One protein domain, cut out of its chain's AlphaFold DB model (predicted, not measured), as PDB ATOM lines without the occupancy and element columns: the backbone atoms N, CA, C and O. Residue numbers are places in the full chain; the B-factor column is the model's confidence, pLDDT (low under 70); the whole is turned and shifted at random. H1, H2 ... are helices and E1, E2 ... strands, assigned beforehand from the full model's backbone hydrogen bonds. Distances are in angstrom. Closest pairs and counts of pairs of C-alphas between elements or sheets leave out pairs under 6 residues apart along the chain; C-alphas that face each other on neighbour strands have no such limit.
ATOM      1  N   GLN A   2     190.931 488.897 347.436       78.62
ATOM      2  CA  GLN A   2     191.240 490.309 347.725       78.62
ATOM      3  C   GLN A   2     190.008 491.230 347.666       78.62
ATOM      4  O   GLN A   2     189.779 491.970 348.618       78.62
ATOM      5  N   ASP A   3     189.156 491.112 346.642       86.56
ATOM      6  CA  ASP A   3     187.966 491.977 346.512       86.56
ATOM      7  C   ASP A   3     186.924 491.723 347.606       86.56
ATOM      8  O   ASP A   3     186.347 492.654 348.160       86.56
ATOM      9  N   ARG A   4     186.744 490.452 347.991       90.50
ATOM     10  CA  ARG A   4     185.886 490.037 349.112       90.50
ATOM     11  C   ARG A   4     186.329 490.688 350.416       90.50
ATOM     12  O   ARG A   4     185.520 491.288 351.122       90.50
ATOM     13  N   ARG A   5     187.623 490.578 350.724       91.88
ATOM     14  CA  ARG A   5     188.206 491.175 351.924       91.88
ATOM     15  C   ARG A   5     188.093 492.697 351.888       91.88
ATOM     16  O   ARG A   5     187.694 493.292 352.883       91.88
ATOM     17  N   ARG A   6     188.407 493.320 350.749       92.69
ATOM     18  CA  ARG A   6     188.315 494.772 350.561       92.69
ATOM     19  C   ARG A   6     186.895 495.282 350.791       92.69
ATOM     20  O   ARG A   6     186.710 496.202 351.583       92.69
ATOM     21  N   TRP A   7     185.904 494.645 350.170       94.38
ATOM     22  CA  TRP A   7     184.496 494.986 350.367       94.38
ATOM     23  C   TRP A   7     184.121 494.929 351.849       94.38
ATOM     24  O   TRP A   7     183.486 495.842 352.374       94.38
ATOM     25  N   LEU A   8     184.567 493.885 352.553       94.31
ATOM     26  CA  LEU A   8     184.246 493.711 353.962       94.31
ATOM     27  C   LEU A   8     184.955 494.734 354.865       94.31
ATOM     28  O   LEU A   8     184.352 495.221 355.819       94.31
ATOM     29  N   VAL A   9     186.194 495.116 354.546       95.88
ATOM     30  CA  VAL A   9     186.911 496.219 355.210       95.88
ATOM     31  C   VAL A   9     186.154 497.539 355.046       95.88
ATOM     32  O   VAL A   9     185.948 498.256 356.028       95.88
ATOM     33  N   GLU A  10     185.706 497.859 353.832       95.00
ATOM     34  CA  GLU A  10     184.945 499.081 353.547       95.00
ATOM     35  C   GLU A  10     183.587 499.076 354.261       95.00
ATOM     36  O   GLU A  10     183.232 500.048 354.939       95.00
ATOM     37  N   TRP A  11     182.859 497.957 354.190       94.69
ATOM     38  CA  TRP A  11     181.609 497.762 354.922       94.69
ATOM     39  C   TRP A  11     181.814 497.955 356.427       94.69
ATOM     40  O   TRP A  11     181.082 498.715 357.065       94.69
ATOM     41  N   LEU A  12     182.847 497.325 356.991       95.88
ATOM     42  CA  LEU A  12     183.157 497.384 358.414       95.88
ATOM     43  C   LEU A  12     183.526 498.803 358.849       95.88
ATOM     44  O   LEU A  12     183.042 499.273 359.876       95.88
ATOM     45  N   ARG A  13     184.328 499.520 358.057       96.31
ATOM     46  CA  ARG A  13     184.656 500.930 358.307       96.31
ATOM     47  C   ARG A  13     183.391 501.783 358.385       96.31
ATOM     48  O   ARG A  13     183.250 502.578 359.314       96.31
ATOM     49  N   ASN A  14     182.475 501.620 357.434       94.69
ATOM     50  CA  ASN A  14     181.220 502.373 357.404       94.69
ATOM     51  C   ASN A  14     180.311 502.002 358.579       94.69
ATOM     52  O   ASN A  14     179.752 502.887 359.230       94.69
ATOM     53  N   TYR A  15     180.228 500.714 358.908       94.00
ATOM     54  CA  TYR A  15     179.506 500.223 360.075       94.00
ATOM     55  C   TYR A  15     180.035 500.841 361.377       94.00
ATOM     56  O   TYR A  15     179.253 501.352 362.181       94.00
ATOM     57  N   LEU A  16     181.356 500.859 361.569       95.06
ATOM     58  CA  LEU A  16     181.998 501.435 362.753       95.06
ATOM     59  C   LEU A  16     181.752 502.945 362.857       95.06
ATOM     60  O   LEU A  16     181.363 503.417 363.922       95.06
ATOM     61  N   LYS A  17     181.892 503.690 361.752       94.94
ATOM     62  CA  LYS A  17     181.588 505.133 361.709       94.94
ATOM     63  C   LYS A  17     180.119 505.428 362.020       94.94
ATOM     64  O   LYS A  17     179.816 506.347 362.779       94.94
ATOM     65  N   SER A  18     179.199 504.638 361.467       93.44
ATOM     66  CA  SER A  18     177.765 504.776 361.740       93.44
ATOM     67  C   SER A  18     177.455 504.530 363.220       93.44
ATOM     68  O   SER A  18     176.774 505.334 363.853       93.44
ATOM     69  N   ARG A  19     178.025 503.471 363.809       90.88
ATOM     70  CA  ARG A  19     177.882 503.164 365.242       90.88
ATOM     71  C   ARG A  19     178.458 504.257 366.140       90.88
ATOM     72  O   ARG A  19     177.883 504.534 367.188       90.88
ATOM     73  N   ASP A  20     179.553 504.881 365.725       94.19
ATOM     74  CA  ASP A  20     180.224 505.933 366.489       94.19
ATOM     75  C   ASP A  20     179.624 507.335 366.290       94.19
ATOM     76  O   ASP A  20     180.036 508.282 366.949       94.19
ATOM     77  N   THR A  21     178.610 507.496 365.434       92.31
ATOM     78  CA  THR A  21     178.033 508.819 365.120       92.31
ATOM     79  C   THR A  21     177.508 509.552 366.364       92.31
ATOM     80  O   THR A  21     177.616 510.778 366.451       92.31
ATOM     81  N   LEU A  22     176.969 508.807 367.335       87.25
ATOM     82  CA  LEU A  22     176.458 509.361 368.591       87.25
ATOM     83  C   LEU A  22     177.539 509.474 369.671       87.25
ATOM     84  O   LEU A  22     177.597 510.482 370.370       87.25
ATOM     85  N   GLU A  23     178.380 508.446 369.821       90.50
ATOM     86  CA  GLU A  23     179.347 508.373 370.922       90.50
ATOM     87  C   GLU A  23     180.627 509.175 370.651       90.50
ATOM     88  O   GLU A  23     181.256 509.632 371.606       90.50
ATOM     89  N   LYS A  24     181.001 509.360 369.377       91.81
ATOM     90  CA  LYS A  24     182.218 510.056 368.923       91.81
ATOM     91  C   LYS A  24     183.472 509.621 369.690       91.81
ATOM     92  O   LYS A  24     184.296 510.444 370.092       91.81
ATOM     93  N   ARG A  25     183.586 508.318 369.947       93.88
ATOM     94  CA  ARG A  25     184.703 507.705 370.668       93.88
ATOM     95  C   ARG A  25     185.821 507.280 369.737       93.88
ATOM     96  O   ARG A  25     186.918 507.054 370.230       93.88
ATOM     97  N   ILE A  26     185.573 507.131 368.439       95.94
ATOM     98  CA  ILE A  26     186.607 506.762 367.476       95.94
ATOM     99  C   ILE A  26     187.404 508.010 367.104       95.94
ATOM    100  O   ILE A  26     186.868 508.973 366.560       95.94
ATOM    101  N   SER A  27     188.704 507.971 367.374       95.44
ATOM    102  CA  SER A  27     189.648 509.005 366.947       95.44
ATOM    103  C   SER A  27     190.245 508.686 365.582       95.44
ATOM    104  O   SER A  27     190.390 509.580 364.755       95.44
ATOM    105  N   GLU A  28     190.553 507.413 365.326       96.62
ATOM    106  CA  GLU A  28     191.196 506.982 364.086       96.62
ATOM    107  C   GLU A  28     190.750 505.571 363.685       96.62
ATOM    108  O   GLU A  28     190.502 504.715 364.538       96.62
ATOM    109  N   ILE A  29     190.654 505.333 362.374       97.38
ATOM    110  CA  ILE A  29     190.485 504.005 361.774       97.38
ATOM    111  C   ILE A  29     191.555 503.854 360.691       97.38
ATOM    112  O   ILE A  29     191.508 504.578 359.695       97.38
ATOM    113  N   SER A  30     192.464 502.899 360.855       96.88
ATOM    114  CA  SER A  30     193.553 502.602 359.919       96.88
ATOM    115  C   SER A  30     193.452 501.167 359.390       96.88
ATOM    116  O   SER A  30     192.886 500.283 360.038       96.88
ATOM    117  N   GLU A  31     193.943 500.928 358.173       96.06
ATOM    118  CA  GLU A  31     194.048 499.571 357.614       96.06
ATOM    119  C   GLU A  31     195.334 498.893 358.079       96.06
ATOM    120  O   GLU A  31     196.367 499.531 358.263       96.06
ATOM    121  N   THR A  32     195.264 497.577 358.247       94.25
ATOM    122  CA  THR A  32     196.379 496.718 358.647       94.25
ATOM    123  C   THR A  32     196.479 495.516 357.712       94.25
ATOM    124  O   THR A  32     195.560 495.230 356.937       94.25
ATOM    125  N   GLU A  33     197.559 494.743 357.841       91.69
ATOM    126  CA  GLU A  33     197.734 493.477 357.120       91.69
ATOM    127  C   GLU A  33     196.567 492.502 357.325       91.69
ATOM    128  O   GLU A  33     196.266 491.743 356.406       91.69
ATOM    129  N   TYR A  34     195.854 492.570 358.455       93.06
ATOM    130  CA  TYR A  34     194.769 491.641 358.798       93.06
ATOM    131  C   TYR A  34     193.362 492.248 358.719       93.06
ATOM    132  O   TYR A  34     192.381 491.516 358.803       93.06
ATOM    133  N   GLY A  35     193.222 493.566 358.551       95.31
ATOM    134  CA  GLY A  35     191.917 494.231 358.558       95.31
ATOM    135  C   GLY A  35     192.005 495.684 359.004       95.31
ATOM    136  O   GLY A  35     192.667 496.478 358.343       95.31
ATOM    137  N   LEU A  36     191.356 496.039 360.116       97.31
ATOM    138  CA  LEU A  36     191.323 497.409 360.641       97.31
ATOM    139  C   LEU A  36     191.889 497.508 362.063       97.31
ATOM    140  O   LEU A  36     191.601 496.666 362.912       97.31
ATOM    141  N   GLU A  37     192.620 498.583 362.340       96.88
ATOM    142  CA  GLU A  37     192.887 499.070 363.695       96.88
ATOM    143  C   GLU A  37     192.002 500.298 363.952       96.88
ATOM    144  O   GLU A  37     191.874 501.191 363.114       96.88
ATOM    145  N   VAL A  38     191.356 500.331 365.115       96.69
ATOM    146  CA  VAL A  38     190.538 501.454 365.576       96.69
ATOM    147  C   VAL A  38     191.130 501.981 366.870       96.69
ATOM    148  O   VAL A  38     191.234 501.244 367.855       96.69
ATOM    149  N   ILE A  39     191.475 503.265 366.876       94.88
ATOM    150  CA  ILE A  39     191.965 503.973 368.056       94.88
ATOM    151  C   ILE A  39     190.812 504.788 368.632       94.88
ATOM    152  O   ILE A  39     190.184 505.590 367.936       94.88
ATOM    153  N   GLN A  40     190.524 504.559 369.908       93.38
ATOM    154  CA  GLN A  40     189.526 505.309 370.656       93.38
ATOM    155  C   GLN A  40     190.134 506.560 371.306       93.38
ATOM    156  O   GLN A  40     191.347 506.652 371.496       93.38
ATOM    157  N   SER A  41     189.286 507.511 371.698       90.94
ATOM    158  CA  SER A  41     189.693 508.777 372.322       90.94
ATOM    159  C   SER A  41     190.405 508.619 373.668       90.94
ATOM    160  O   SER A  41     191.188 509.484 374.050       90.94
ATOM    161  N   ASP A  42     190.206 507.497 374.362       91.12
ATOM    162  CA  ASP A  42     190.943 507.116 375.573       91.12
ATOM    163  C   ASP A  42     192.239 506.336 375.272       91.12
ATOM    164  O   ASP A  42     192.809 505.700 376.156       91.12
ATOM    165  N   SER A  43     192.715 506.382 374.023       88.69
ATOM    166  CA  SER A  43     193.877 505.644 373.508       88.69
ATOM    167  C   SER A  43     193.743 504.116 373.527       88.69
ATOM    168  O   SER A  43     194.720 503.418 373.238       88.69
ATOM    169  N   LYS A  44     192.553 503.561 373.811       91.06
ATOM    170  CA  LYS A  44     192.324 502.120 373.660       91.06
ATOM    171  C   LYS A  44     192.326 501.722 372.193       91.06
ATOM    172  O   LYS A  44     191.783 502.418 371.334       91.06
ATOM    173  N   LYS A  45     192.913 500.558 371.922       93.25
ATOM    174  CA  LYS A  45     193.007 499.980 370.583       93.25
ATOM    175  C   LYS A  45     192.061 498.799 370.439       93.25
ATOM    176  O   LYS A  45     192.005 497.923 371.304       93.25
ATOM    177  N   ARG A  46     191.347 498.767 369.317       95.50
ATOM    178  CA  ARG A  46     190.542 497.625 368.883       95.50
ATOM    179  C   ARG A  46     191.037 497.151 367.531       95.50
ATOM    180  O   ARG A  46     191.151 497.950 366.607       95.50
ATOM    181  N   PHE A  47     191.276 495.855 367.408       96.88
ATOM    182  CA  PHE A  47     191.646 495.228 366.148       96.88
ATOM    183  C   PHE A  47     190.465 494.459 365.583       96.88
ATOM    184  O   PHE A  47     189.814 493.686 366.289       96.88
ATOM    185  N   PHE A  48     190.213 494.654 364.297       97.75
ATOM    186  CA  PHE A  48     189.233 493.896 363.547       97.75
ATOM    187  C   PHE A  48     189.946 493.074 362.480       97.75
ATOM    188  O   PHE A  48     190.448 493.629 361.503       97.75
ATOM    189  N   LEU A  49     189.995 491.760 362.685       97.25
ATOM    190  CA  LEU A  49     190.570 490.806 361.740       97.25
ATOM    191  C   LEU A  49     189.494 490.466 360.710       97.25
ATOM    192  O   LEU A  49     188.407 490.048 361.096       97.25
ATOM    193  N   VAL A  50     189.757 490.659 359.423       96.88
ATOM    194  CA  VAL A  50     188.763 490.475 358.359       96.88
ATOM    195  C   VAL A  50     189.057 489.192 357.598       96.88
ATOM    196  O   VAL A  50     190.080 489.105 356.925       96.88
ATOM    197  N   GLU A  51     188.136 488.231 357.694       94.94
ATOM    198  CA  GLU A  51     188.247 486.879 357.131       94.94
ATOM    199  C   GLU A  51     189.589 486.196 357.467       94.94
ATOM    200  O   GLU A  51     190.267 485.714 356.559       94.94
ATOM    201  N   PRO A  52     190.029 486.176 358.746       95.75
ATOM    202  CA  PRO A  52     191.214 485.410 359.110       95.75
ATOM    203  C   PRO A  52     190.923 483.913 358.974       95.75
ATOM    204  O   PRO A  52     189.818 483.468 359.281       95.75
ATOM    205  N   GLU A  53     191.916 483.107 358.610       94.50
ATOM    206  CA  GLU A  53     191.777 481.659 358.755       94.50
ATOM    207  C   GLU A  53     191.596 481.316 360.248       94.50
ATOM    208  O   GLU A  53     192.393 481.774 361.075       94.50
ATOM    209  N   PRO A  54     190.569 480.534 360.647       92.00
ATOM    210  CA  PRO A  54     190.300 480.266 362.063       92.00
ATOM    211  C   PRO A  54     191.478 479.668 362.843       92.00
ATOM    212  O   PRO A  54     191.658 479.999 364.018       92.00
ATOM    213  N   GLY A  55     192.313 478.856 362.184       90.69
ATOM    214  CA  GLY A  55     193.540 478.298 362.763       90.69
ATOM    215  C   GLY A  55     194.616 479.346 363.074       90.69
ATOM    216  O   GLY A  55     195.351 479.199 364.051       90.69
ATOM    217  N   ASP A  56     194.655 480.446 362.322       93.19
ATOM    218  CA  ASP A  56     195.677 481.490 362.447       93.19
ATOM    219  C   ASP A  56     195.314 482.575 363.462       93.19
ATOM    220  O   ASP A  56     196.187 483.326 363.907       93.19
ATOM    221  N   ILE A  57     194.047 482.652 363.893       94.12
ATOM    222  CA  ILE A  57     193.562 483.694 364.813       94.12
ATOM    223  C   ILE A  57     194.428 483.771 366.073       94.12
ATOM    224  O   ILE A  57     194.765 484.869 366.516       94.12
ATOM    225  N   SER A  58     194.816 482.627 366.646       90.88
ATOM    226  CA  SER A  58     195.660 482.597 367.847       90.88
ATOM    227  C   SER A  58     197.047 483.189 367.590       90.88
ATOM    228  O   SER A  58     197.539 483.973 368.403       90.88
ATOM    229  N   SER A  59     197.662 482.846 366.454       91.94
ATOM    230  CA  SER A  59     198.973 483.367 366.055       91.94
ATOM    231  C   SER A  59     198.913 484.878 365.837       91.94
ATOM    232  O   SER A  59     199.693 485.619 366.435       91.94
ATOM    233  N   ILE A  60     197.914 485.357 365.092       92.94
ATOM    234  CA  ILE A  60     197.696 486.788 364.850       92.94
ATOM    235  C   ILE A  60     197.476 487.527 366.177       92.94
ATOM    236  O   ILE A  60     198.118 488.540 366.445       92.94
ATOM    237  N   CYS A  61     196.620 486.997 367.058       91.06
ATOM    238  CA  CYS A  61     196.315 487.617 368.349       91.06
ATOM    239  C   CYS A  61     197.530 487.729 369.279       91.06
ATOM    240  O   CYS A  61     197.552 488.642 370.108       91.06
ATOM    241  N   SER A  62     198.510 486.825 369.160       89.38
ATOM    242  CA  SER A  62     199.745 486.855 369.955       89.38
ATOM    243  C   SER A  62     200.682 488.007 369.574       89.38
ATOM    244  O   SER A  62     201.471 488.460 370.398       89.38
ATOM    245  N   GLN A  63     200.552 488.532 368.352       88.88
ATOM    246  CA  GLN A  63     201.340 489.662 367.853       88.88
ATOM    247  C   GLN A  63     200.749 491.024 368.270       88.88
ATOM    248  O   GLN A  63     201.380 492.066 368.090       88.88
ATOM    249  N   LEU A  64     199.537 491.038 368.839       87.44
ATOM    250  CA  LEU A  64     198.827 492.252 369.249       87.44
ATOM    251  C   LEU A  64     199.043 492.539 370.744       87.44
ATOM    252  O   LEU A  64     198.904 491.638 371.571       87.44
ATOM    253  N   LYS A  65     199.271 493.811 371.117       79.25
ATOM    254  CA  LYS A  65     199.463 494.258 372.523       79.25
ATOM    255  C   LYS A  65     198.402 493.682 373.462       79.25
ATOM    256  O   LYS A  65     197.235 493.773 373.095       79.25
ATOM    257  N   GLU A  66     198.764 493.199 374.656       74.81
ATOM    258  CA  GLU A  66     197.904 492.439 375.600       74.81
ATOM    259  C   GLU A  66     196.555 493.089 375.978       74.81
ATOM    260  O   GLU A  66     195.564 492.376 376.137       74.81
ATOM    261  N   ASP A  67     196.452 494.419 375.982       81.12
ATOM    262  CA  ASP A  67     195.211 495.122 376.362       81.12
ATOM    263  C   ASP A  67     194.242 495.398 375.199       81.12
ATOM    264  O   ASP A  67     193.189 496.011 375.376       81.12
ATOM    265  N   SER A  68     194.582 494.970 373.985       87.75
ATOM    266  CA  SER A  68     193.776 495.272 372.796       87.75
ATOM    267  C   SER A  68     192.546 494.370 372.688       87.75
ATOM    268  O   SER A  68     192.659 493.147 372.755       87.75
ATOM    269  N   GLU A  69     191.364 494.938 372.445       93.50
ATOM    270  CA  GLU A  69     190.191 494.123 372.096       93.50
ATOM    271  C   GLU A  69     190.318 493.621 370.654       93.50
ATOM    272  O   GLU A  69     190.732 494.373 369.770       93.50
ATOM    273  N   VAL A  70     189.931 492.368 370.398       96.56
ATOM    274  CA  VAL A  70     190.031 491.766 369.061       96.56
ATOM    275  C   VAL A  70     188.668 491.257 368.618       96.56
ATOM    276  O   VAL A  70     187.979 490.565 369.362       96.56
ATOM    277  N   THR A  71     188.267 491.592 367.396       98.12
ATOM    278  CA  THR A  71     187.064 491.049 366.757       98.12
ATOM    279  C   THR A  71     187.435 490.425 365.419       98.12
ATOM    280  O   THR A  71     187.899 491.129 364.530       98.12
ATOM    281  N   ALA A  72     187.234 489.121 365.253       98.12
ATOM    282  CA  ALA A  72     187.337 488.477 363.949       98.12
ATOM    283  C   ALA A  72     185.995 488.586 363.215       98.12
ATOM    284  O   ALA A  72     184.946 488.354 363.813       98.12
ATOM    285  N   VAL A  73     186.025 488.986 361.949       98.19
ATOM    286  CA  VAL A  73     184.853 489.335 361.146       98.19
ATOM    287  C   VAL A  73     184.773 488.413 359.938       98.19
ATOM    288  O   VAL A  73     185.741 488.304 359.189       98.19
ATOM    289  N   PHE A  74     183.615 487.794 359.737       97.62
ATOM    290  CA  PHE A  74     183.371 486.793 358.703       97.62
ATOM    291  C   PHE A  74     182.046 487.046 357.996       97.62
ATOM    292  O   PHE A  74     181.062 487.434 358.623       97.62
ATOM    293  N   PHE A  75     181.950 486.711 356.718       97.38
ATOM    294  CA  PHE A  75     180.659 486.389 356.128       97.38
ATOM    295  C   PHE A  75     180.063 485.155 356.804       97.38
ATOM    296  O   PHE A  75     180.775 484.214 357.165       97.38
ATOM    297  N   ASN A  76     178.741 485.152 356.946       97.50
ATOM    298  CA  ASN A  76     177.951 484.070 357.523       97.50
ATOM    299  C   ASN A  76     177.802 482.898 356.533       97.50
ATOM    300  O   ASN A  76     176.695 482.474 356.217       97.50
ATOM    301  N   THR A  77     178.912 482.418 355.972       97.38
ATOM    302  CA  THR A  77     178.934 481.236 355.101       97.38
ATOM    303  C   THR A  77     178.962 479.968 355.957       97.38
ATOM    304  O   THR A  77     179.496 479.964 357.068       97.38
ATOM    305  N   GLU A  78     178.411 478.864 355.443       97.38
ATOM    306  CA  GLU A  78     178.478 477.562 356.132       97.38
ATOM    307  C   GLU A  78     179.938 477.107 356.325       97.38
ATOM    308  O   GLU A  78     180.260 476.480 357.330       97.38
ATOM    309  N   GLU A  79     180.828 477.455 355.392       97.00
ATOM    310  CA  GLU A  79     182.265 477.170 355.470       97.00
ATOM    311  C   GLU A  79     182.930 477.891 356.649       97.00
ATOM    312  O   GLU A  79     183.513 477.233 357.511       97.00
ATOM    313  N   ASN A  80     182.762 479.215 356.750       97.19
ATOM    314  CA  ASN A  80     183.313 480.005 357.853       97.19
ATOM    315  C   ASN A  80     182.755 479.539 359.200       97.19
ATOM    316  O   ASN A  80     183.489 479.426 360.183       97.19
ATOM    317  N   PHE A  81     181.453 479.238 359.245       97.88
ATOM    318  CA  PHE A  81     180.817 478.705 360.443       97.88
ATOM    319  C   PHE A  81     181.457 477.378 360.869       97.88
ATOM    320  O   PHE A  81     181.877 477.246 362.017       97.88
ATOM    321  N   ARG A  82     181.587 476.407 359.955       97.31
ATOM    322  CA  ARG A  82     182.198 475.103 360.258       97.31
ATOM    323  C   ARG A  82     183.644 475.234 360.712       97.31
ATOM    324  O   ARG A  82     183.980 474.684 361.757       97.31
ATOM    325  N   ALA A  83     184.451 476.018 360.003       97.00
ATOM    326  CA  ALA A  83     185.860 476.208 360.331       97.00
ATOM    327  C   ALA A  83     186.054 476.819 361.735       97.00
ATOM    328  O   ALA A  83     186.943 476.407 362.487       97.00
ATOM    329  N   VAL A  84     185.177 477.746 362.142       96.81
ATOM    330  CA  VAL A  84     185.160 478.294 363.507       96.81
ATOM    331  C   VAL A  84     184.746 477.252 364.546       96.81
ATOM    332  O   VAL A  84     185.339 477.211 365.621       96.81
ATOM    333  N   ILE A  85     183.752 476.406 364.259       96.12
ATOM    334  CA  ILE A  85     183.333 475.336 365.181       96.12
ATOM    335  C   ILE A  85     184.433 474.282 365.351       96.12
ATOM    336  O   ILE A  85     184.649 473.797 366.462       96.12
ATOM    337  N   GLU A  86     185.132 473.934 364.273       95.75
ATOM    338  CA  GLU A  86     186.260 472.995 364.288       95.75
ATOM    339  C   GLU A  86     187.453 473.551 365.073       95.75
ATOM    340  O   GLU A  86     188.103 472.815 365.810       95.75
ATOM    341  N   SER A  87     187.679 474.864 364.995       95.75
ATOM    342  CA  SER A  87     188.741 475.570 365.725       95.75
ATOM    343  C   SER A  87     188.280 476.136 367.077       95.75
ATOM    344  O   SER A  87     188.980 476.941 367.690       95.75
ATOM    345  N   TRP A  88     187.094 475.766 367.565       95.00
ATOM    346  CA  TRP A  88     186.479 476.457 368.703       95.00
ATOM    347  C   TRP A  88     187.302 476.351 369.991       95.00
ATOM    348  O   TRP A  88     187.421 477.323 370.743       95.00
ATOM    349  N   ASP A  89     187.891 475.185 370.248       92.75
ATOM    350  CA  ASP A  89     188.638 474.933 371.482       92.75
ATOM    351  C   ASP A  89     189.859 475.855 371.599       92.75
ATOM    352  O   ASP A  89     190.094 476.398 372.679       92.75
ATOM    353  N   SER A  90     190.571 476.121 370.497       93.88
ATOM    354  CA  SER A  90     191.701 477.059 370.471       93.88
ATOM    355  C   SER A  90     191.231 478.515 370.540       93.88
ATOM    356  O   SER A  90     191.722 479.294 371.360       93.88
ATOM    357  N   ILE A  91     190.219 478.873 369.746       94.88
ATOM    358  CA  ILE A  91     189.636 480.220 369.690       94.88
ATOM    359  C   ILE A  91     189.095 480.651 371.062       94.88
ATOM    360  O   ILE A  91     189.265 481.799 371.475       94.88
ATOM    361  N   SER A  92     188.466 479.735 371.802       95.00
ATOM    362  CA  SER A  92     187.857 480.027 373.103       95.00
ATOM    363  C   SER A  92     188.855 480.305 374.230       95.00
ATOM    364  O   SER A  92     188.471 480.898 375.240       95.00
ATOM    365  N   GLN A  93     190.139 479.979 374.051       94.06
ATOM    366  CA  GLN A  93     191.185 480.362 375.009       94.06
ATOM    367  C   GLN A  93     191.527 481.858 374.932       94.06
ATOM    368  O   GLN A  93     192.022 482.444 375.903       94.06
ATOM    369  N   ILE A  94     191.212 482.516 373.812       93.25
ATOM    370  CA  ILE A  94     191.546 483.919 373.560       93.25
ATOM    371  C   ILE A  94     190.509 484.817 374.245       93.25
ATOM    372  O   ILE A  94     189.420 485.071 373.733       93.25
ATOM    373  N   GLY A  95     190.835 485.319 375.439       90.19
ATOM    374  CA  GLY A  95     189.821 485.923 376.314       90.19
ATOM    375  C   GLY A  95     189.189 487.227 375.836       90.19
ATOM    376  O   GLY A  95     188.036 487.494 376.161       90.19
ATOM    377  N   ARG A  96     189.912 488.004 375.034       90.19
ATOM    378  CA  ARG A  96     189.467 489.298 374.489       90.19
ATOM    379  C   ARG A  96     188.860 489.207 373.087       90.19
ATOM    380  O   ARG A  96     188.605 490.241 372.471       90.19
ATOM    381  N   LEU A  97     188.693 487.990 372.570       96.44
ATOM    382  CA  LEU A  97     188.213 487.756 371.218       96.44
ATOM    383  C   LEU A  97     186.686 487.796 371.159       96.44
ATOM    384  O   LEU A  97     185.985 487.204 371.982       96.44
ATOM    385  N   LYS A  98     186.182 488.459 370.125       97.94
ATOM    386  CA  LYS A  98     184.799 488.379 369.661       97.94
ATOM    387  C   LYS A  98     184.810 487.874 368.219       97.94
ATOM    388  O   LYS A  98     185.739 488.165 367.472       97.94
ATOM    389  N   LEU A  99     183.788 487.131 367.828       98.25
ATOM    390  CA  LEU A  99     183.556 486.726 366.443       98.25
ATOM    391  C   LEU A  99     182.294 487.429 365.965       98.25
ATOM    392  O   LEU A  99     181.274 487.351 366.645       98.25
ATOM    393  N   LEU A 100     182.366 488.109 364.829       98.31
ATOM    394  CA  LEU A 100     181.264 488.801 364.177       98.31
ATOM    395  C   LEU A 100     181.014 488.143 362.822       98.31
ATOM    396  O   LEU A 100     181.877 488.170 361.954       98.31
ATOM    397  N   PHE A 101     179.821 487.603 362.631       98.00
ATOM    398  CA  PHE A 101     179.382 487.033 361.365       98.00
ATOM    399  C   PHE A 101     178.354 487.952 360.716       98.00
ATOM    400  O   PHE A 101     177.483 488.474 361.414       98.00
ATOM    401  N   LEU A 102     178.431 488.143 359.399       96.56
ATOM    402  CA  LEU A 102     177.525 489.019 358.655       96.56
ATOM    403  C   LEU A 102     176.869 488.350 357.444       96.56
ATOM    404  O   LEU A 102     177.497 487.630 356.671       96.56
ATOM    405  N   ASN A 103     175.602 488.681 357.245       95.75
ATOM    406  CA  ASN A 103     174.858 488.472 356.017       95.75
ATOM    407  C   ASN A 103     174.174 489.800 355.644       95.75
ATOM    408  O   ASN A 103     173.118 490.123 356.187       95.75
ATOM    409  N   PRO A 104     174.755 490.602 354.736       90.81
ATOM    410  CA  PRO A 104     174.172 491.879 354.328       90.81
ATOM    411  C   PRO A 104     172.827 491.731 353.612       90.81
ATOM    412  O   PRO A 104     172.082 492.703 353.535       90.81
ATOM    413  N   GLU A 105     172.530 490.541 353.084       88.62
ATOM    414  CA  GLU A 105     171.267 490.209 352.419       88.62
ATOM    415  C   GLU A 105     170.283 489.476 353.353       88.62
ATOM    416  O   GLU A 105     169.275 488.956 352.884       88.62
ATOM    417  N   GLY A 106     170.561 489.407 354.662       83.12
ATOM    418  CA  GLY A 106     169.673 488.773 355.641       83.12
ATOM    419  C   GLY A 106     168.335 489.509 355.781       83.12
ATOM    420  O   GLY A 106     168.303 490.737 355.845       83.12
ATOM    421  N   GLU A 107     167.232 488.755 355.834       77.81
ATOM    422  CA  GLU A 107     165.866 489.306 355.885       77.81
ATOM    423  C   GLU A 107     165.481 489.835 357.276       77.81
ATOM    424  O   GLU A 107     164.884 490.905 357.390       77.81
ATOM    425  N   SER A 108     165.809 489.087 358.334       77.00
ATOM    426  CA  SER A 108     165.475 489.403 359.731       77.00
ATOM    427  C   SER A 108     166.614 490.121 360.446       77.00
ATOM    428  O   SER A 108     166.446 491.232 360.944       77.00
ATOM    429  N   ASP A 109     167.784 489.487 360.465       85.25
ATOM    430  CA  ASP A 109     169.011 490.003 361.051       85.25
ATOM    431  C   ASP A 109     170.141 489.929 360.028       85.25
ATOM    432  O   ASP A 109     170.248 488.989 359.246       85.25
ATOM    433  N   THR A 110     171.030 490.919 360.060       92.56
ATOM    434  CA  THR A 110     172.140 491.024 359.096       92.56
ATOM    435  C   THR A 110     173.486 490.603 359.666       92.56
ATOM    436  O   THR A 110     174.494 490.604 358.959       92.56
ATOM    437  N   LYS A 111     173.553 490.312 360.967       95.50
ATOM    438  CA  LYS A 111     174.796 489.966 361.663       95.50
ATOM    439  C   LYS A 111     174.532 489.385 363.042       95.50
ATOM    440  O   LYS A 111     173.565 489.764 363.695       95.50
ATOM    441  N   TRP A 112     175.453 488.558 363.515       96.94
ATOM    442  CA  TRP A 112     175.469 488.057 364.884       96.94
ATOM    443  C   TRP A 112     176.891 488.053 365.438       96.94
ATOM    444  O   TRP A 112     177.865 488.020 364.686       96.94
ATOM    445  N   MET A 113     177.024 488.142 366.763       97.38
ATOM    446  CA  MET A 113     178.323 488.215 367.425       97.38
ATOM    447  C   MET A 113     178.368 487.305 368.644       97.38
ATOM    448  O   MET A 113     177.400 487.221 369.397       97.38
ATOM    449  N   VAL A 114     179.517 486.674 368.870       97.38
ATOM    450  CA  VAL A 114     179.758 485.811 370.026       97.38
ATOM    451  C   VAL A 114     181.129 486.094 370.634       97.38
ATOM    452  O   VAL A 114     182.083 486.396 369.925       97.38
ATOM    453  N   ALA A 115     181.234 486.005 371.960       97.31
ATOM    454  CA  ALA A 115     182.505 486.033 372.682       97.31
ATOM    455  C   ALA A 115     182.880 484.590 373.071       97.31
ATOM    456  O   ALA A 115     182.271 484.069 374.015       97.31
ATOM    457  N   PRO A 116     183.822 483.927 372.367       96.56
ATOM    458  CA  PRO A 116     184.059 482.489 372.504       96.56
ATOM    459  C   PRO A 116     184.383 482.050 373.930       96.56
ATOM    460  O   PRO A 116     183.724 481.152 374.449       96.56
ATOM    461  N   ARG A 117     185.311 482.738 374.612       96.06
ATOM    462  CA  ARG A 117     185.668 482.416 376.003       96.06
ATOM    463  C   ARG A 117     184.468 482.484 376.939       96.06
ATOM    464  O   ARG A 117     184.243 481.566 377.717       96.06
ATOM    465  N   LEU A 118     183.690 483.564 376.857       94.81
ATOM    466  CA  LEU A 118     182.510 483.741 377.703       94.81
ATOM    467  C   LEU A 118     181.499 482.617 377.476       94.81
ATOM    468  O   LEU A 118     181.012 482.040 378.441       94.81
ATOM    469  N   HIS A 119     181.227 482.272 376.218       94.06
ATOM    470  CA  HIS A 119     180.233 481.257 375.882       94.06
ATOM    471  C   HIS A 119     180.687 479.842 376.255       94.06
ATOM    472  O   HIS A 119     179.869 479.071 376.751       94.06
ATOM    473  N   SER A 120     181.980 479.526 376.116       94.44
ATOM    474  CA  SER A 120     182.550 478.266 376.615       94.44
ATOM    475  C   SER A 120     182.500 478.150 378.144       94.44
ATOM    476  O   SER A 120     182.389 477.044 378.657       94.44
ATOM    477  N   MET A 121     182.571 479.262 378.886       93.75
ATOM    478  CA  MET A 121     182.504 479.236 380.357       93.75
ATOM    479  C   MET A 121     181.088 479.002 380.900       93.75
ATOM    480  O   MET A 121     180.946 478.496 382.010       93.75
ATOM    481  N   ILE A 122     180.049 479.395 380.158       93.06
ATOM    482  CA  ILE A 122     178.658 479.401 380.650       93.06
ATOM    483  C   ILE A 122     177.767 478.325 380.017       93.06
ATOM    484  O   ILE A 122     176.598 478.223 380.378       93.06
ATOM    485  N   SER A 123     178.281 477.555 379.054       91.25
ATOM    486  CA  SER A 123     177.512 476.547 378.312       91.25
ATOM    487  C   SER A 123     178.250 475.217 378.256       91.25
ATOM    488  O   SER A 123     179.461 475.183 378.054       91.25
ATOM    489  N   ASP A 124     177.516 474.108 378.342       93.56
ATOM    490  CA  ASP A 124     178.056 472.809 377.941       93.56
ATOM    491  C   ASP A 124     178.257 472.750 376.415       93.56
ATOM    492  O   ASP A 124     177.596 473.459 375.649       93.56
ATOM    493  N   GLN A 125     179.150 471.871 375.952       89.94
ATOM    494  CA  GLN A 125     179.543 471.791 374.541       89.94
ATOM    495  C   GLN A 125     178.359 471.525 373.592       89.94
ATOM    496  O   GLN A 125     178.328 472.043 372.471       89.94
ATOM    497  N   LYS A 126     177.364 470.734 374.020       92.00
ATOM    498  CA  LYS A 126     176.201 470.390 373.189       92.00
ATOM    499  C   LYS A 126     175.258 471.584 373.065       92.00
ATOM    500  O   LYS A 126     174.825 471.905 371.955       92.00
ATOM    501  N   SER A 127     174.960 472.251 374.179       94.06
ATOM    502  CA  SER A 127     174.137 473.463 374.186       94.06
ATOM    503  C   SER A 127     174.800 474.602 373.422       94.06
ATOM    504  O   SER A 127     174.117 475.276 372.652       94.06
ATOM    505  N   LEU A 128     176.120 474.754 373.552       94.25
ATOM    506  CA  LEU A 128     176.907 475.742 372.822       94.25
ATOM    507  C   LEU A 128     176.763 475.565 371.308       94.25
ATOM    508  O   LEU A 128     176.343 476.491 370.622       94.25
ATOM    509  N   ARG A 129     177.056 474.369 370.779       94.62
ATOM    510  CA  ARG A 129     176.973 474.107 369.329       94.62
ATOM    511  C   ARG A 129     175.577 474.367 368.777       94.62
ATOM    512  O   ARG A 129     175.438 474.971 367.717       94.62
ATOM    513  N   ARG A 130     174.540 473.951 369.509       95.81
ATOM    514  CA  ARG A 130     173.146 474.222 369.140       95.81
ATOM    515  C   ARG A 130     172.832 475.719 369.159       95.81
ATOM    516  O   ARG A 130     172.180 476.203 368.242       95.81
ATOM    517  N   GLY A 131     173.303 476.446 370.172       96.19
ATOM    518  CA  GLY A 131     173.130 477.895 370.274       96.19
ATOM    519  C   GLY A 131     173.788 478.632 369.109       96.19
ATOM    520  O   GLY A 131     173.126 479.407 368.428       96.19
ATOM    521  N   LEU A 132     175.054 478.318 368.814       96.88
ATOM    522  CA  LEU A 132     175.790 478.898 367.686       96.88
ATOM    523  C   LEU A 132     175.099 478.613 366.348       96.88
ATOM    524  O   LEU A 132     174.969 479.510 365.520       96.88
ATOM    525  N   ARG A 133     174.602 477.384 366.155       97.75
ATOM    526  CA  ARG A 133     173.832 477.011 364.962       97.75
ATOM    527  C   ARG A 133     172.551 477.830 364.829       97.75
ATOM    528  O   ARG A 133     172.270 478.321 363.745       97.75
ATOM    529  N   SER A 134     171.821 478.024 365.926       96.50
ATOM    530  CA  SER A 134     170.619 478.860 365.924       96.50
ATOM    531  C   SER A 134     170.939 480.301 365.526       96.50
ATOM    532  O   SER A 134     170.223 480.864 364.710       96.50
ATOM    533  N   MET A 135     172.019 480.892 366.055       96.38
ATOM    534  CA  MET A 135     172.427 482.260 365.693       96.38
ATOM    535  C   MET A 135     172.806 482.372 364.210       96.38
ATOM    536  O   MET A 135     172.415 483.328 363.542       96.38
ATOM    537  N   PHE A 136     173.524 481.372 363.691       97.19
ATOM    538  CA  PHE A 136     173.868 481.264 362.275       97.19
ATOM    539  C   PHE A 136     172.622 481.204 361.380       97.19
ATOM    540  O   PHE A 136     172.540 481.944 360.399       97.19
ATOM    541  N   GLU A 137     171.646 480.366 361.737       95.69
ATOM    542  CA  GLU A 137     170.398 480.190 360.989       95.69
ATOM    543  C   GLU A 137     169.506 481.440 361.041       95.69
ATOM    544  O   GLU A 137     168.912 481.791 360.027       95.69
ATOM    545  N   THR A 138     169.462 482.161 362.169       94.62
ATOM    546  CA  THR A 138     168.683 483.408 362.310       94.62
ATOM    547  C   THR A 138     169.165 484.528 361.387       94.62
ATOM    548  O   THR A 138     168.346 485.269 360.850       94.62
ATOM    549  N   VAL A 139     170.479 484.654 361.184       94.38
ATOM    550  CA  VAL A 139     171.057 485.621 360.229       94.38
ATOM    551  C   VAL A 139     170.968 485.119 358.783       94.38
ATOM    552  O   VAL A 139     171.075 485.891 357.831       94.38
ATOM    553  N   GLY A 140     170.740 483.818 358.606       94.88
ATOM    554  CA  GLY A 140     170.671 483.155 357.315       94.88
ATOM    555  C   GLY A 140     172.058 482.978 356.681       94.88
ATOM    556  O   GLY A 140     172.893 483.892 356.735       94.88
ATOM    557  N   PRO A 141     172.342 481.811 356.078       95.50
ATOM    558  CA  PRO A 141     173.595 481.600 355.373       95.50
ATOM    559  C   PRO A 141     173.676 482.497 354.136       95.50
ATOM    560  O   PRO A 141     172.692 482.665 353.415       95.50
ATOM    561  N   ILE A 142     174.868 483.012 353.852       95.75
ATOM    562  CA  ILE A 142     175.162 483.694 352.590       95.75
ATOM    563  C   ILE A 142     176.047 482.808 351.705       95.75
ATOM    564  O   ILE A 142     176.995 482.183 352.180       95.75
ATOM    565  N   SER A 143     175.721 482.722 350.416       95.50
ATOM    566  CA  SER A 143     176.483 481.947 349.428       95.50
ATOM    567  C   SER A 143     177.557 482.780 348.720       95.50
ATOM    568  O   SER A 143     177.445 484.000 348.601       95.50
ATOM    569  N   GLU A 144     178.565 482.122 348.140       93.88
ATOM    570  CA  GLU A 144     179.608 482.802 347.351       93.88
ATOM    571  C   GLU A 144     179.054 483.567 346.138       93.88
ATOM    572  O   GLU A 144     179.580 484.617 345.759       93.88
ATOM    573  N   ALA A 145     177.958 483.085 345.545       93.50
ATOM    574  CA  ALA A 145     177.280 483.777 344.452       93.50
ATOM    575  C   ALA A 145     176.682 485.118 344.914       93.50
ATOM    576  O   ALA A 145     176.811 486.129 344.219       93.50
ATOM    577  N   GLN A 146     176.079 485.143 346.104       94.06
ATOM    578  CA  GLN A 146     175.544 486.361 346.715       94.06
ATOM    579  C   GLN A 146     176.659 487.330 347.103       94.06
ATOM    580  O   GLN A 146     176.585 488.509 346.772       94.06
ATOM    581  N   ILE A 147     177.742 486.835 347.706       94.31
ATOM    582  CA  ILE A 147     178.912 487.658 348.048       94.31
ATOM    583  C   ILE A 147     179.512 488.286 346.787       94.31
ATOM    584  O   ILE A 147     179.757 489.490 346.743       94.31
ATOM    585  N   SER A 148     179.658 487.508 345.714       93.81
ATOM    586  CA  SER A 148     180.119 488.015 344.417       93.81
ATOM    587  C   SER A 148     179.183 489.086 343.842       93.81
ATOM    588  O   SER A 148     179.640 490.052 343.232       93.81
ATOM    589  N   SER A 149     177.870 488.934 344.031       93.06
ATOM    590  CA  SER A 149     176.868 489.935 343.641       93.06
ATOM    591  C   SER A 149     177.004 491.225 344.457       93.06
ATOM    592  O   SER A 149     176.985 492.312 343.882       93.06
TER     593      SER A 149
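This is residues 2 to 149 of the 157 residues of an uncharacterized protein of Candidatus Woesearchaeota archaeon (UniProt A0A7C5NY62). A strongly twisted, curled sheet of six strands is wrapped by helices: the long H1 crosses one face slantwise on the side of E1 to E4, and the short H2 covers E4 on the opposite face. Toward the other edge, H3 and H6 run side by side in opposite directions and graze the sheet; H4 and H5 sit near the ends of the strands where H2 lies, and H7 lies at the other end, near the first turns of H1. The 148 printed residues hold seven named helices and six named strands in the order H1 E1 E2 E3 H2 E4 H3 H4 E5 E6 H5 H6 H7, and the class is mixed, helices and strands. The sheet is mixed, in the order E1 E2 E3 E4 E5 E6, with E3, E4 and E5 parallel. The whole is compact and rounded, with a radius of gyration of the C-alphas of 15.1 A and spans of 40 by 36 by 29 A.

H1, residues 2 to 20, begins with C-alpha 2 at (191.240, 490.309, 347.725) and is 26.8 A long from first to last C-alpha. E1, residues 26 to 32, E2, residues 35 to 40, and E3, residues 45 to 50, follow. H2 is residues 57 to 62, and E4, residues 69 to 75, is 20.1 A long, from (190.191, 494.123, 372.096) to (180.659, 486.389, 356.128). H3, residues 78 to 86, is 12.2 A long, and H4 is residues 88 to 91. E5 is residues 97 to 102 and E6 residues 111 to 114. H5 is residues 116 to 122, H6, residues 125 to 139, is 21.6 A long, and H7, residues 144 to 149, ends with C-alpha 149 at (176.868, 489.935, 343.641).

In the sheet, E1, E2 and E3 form a meander, each strand the antiparallel neighbour of the one before, with N 30 and O 37 at 2.9 A and N 38 and O 46 at 2.8 A. E3 and E4 are parallel, with N 71 and O 47 at 2.8 A, and E4 and E5 are parallel, with N 100 and O 72 at 2.8 A. E5 and E6 are an antiparallel hairpin, with N 101 and O 112 at 2.9 A. E3, H2, E4 and E4, H3 H4, E5 are strand-helix-strand units, parallel neighbour strands joined through helices, and both crossovers are right-handed. H1 is on the sheet at a height of 6.4 A, over E3 and slantwise to the strands at 36 degrees on the local plane; its closest C-alphas to E3 are those of Arg 5 and Val 50, 6.5 A apart. H2, on the opposite face, lies over E4 at a height of 9.7 A and runs along the strands. H3, H5 and H6 only graze the sheet. H3 and H6 are close but not clearly touching, opposite ways at a shallow tilt of 19 degrees, with the C-alphas of Phe 81 and Phe 136 closest at 7.6 A. H4 only just touches H2 and H5, with 3 pairs of C-alphas within 8 A each; the closest are Ser 58 and Ile 91, 6.7 A, and Ile 91 and Pro 116, 6.6 A. H7 is close to but not clearly touching H1, with the C-alphas of Arg 4 and Ile 147 closest at 7.4 A. In H1, H2, H3, H5, H6 and H7 every O i to N i+4 pair is within hydrogen-bond range; H4 is too short for such a pair.

The two C-alphas farthest apart are those of Ser 27 and Lys 126, at 41.4 A. Residues 18 to 23, of which 18 to 20 belong to H1, stand free. The printed part has no cut and no long link. The mean pLDDT of the printed part is 93.7, and no printed residue is under 70.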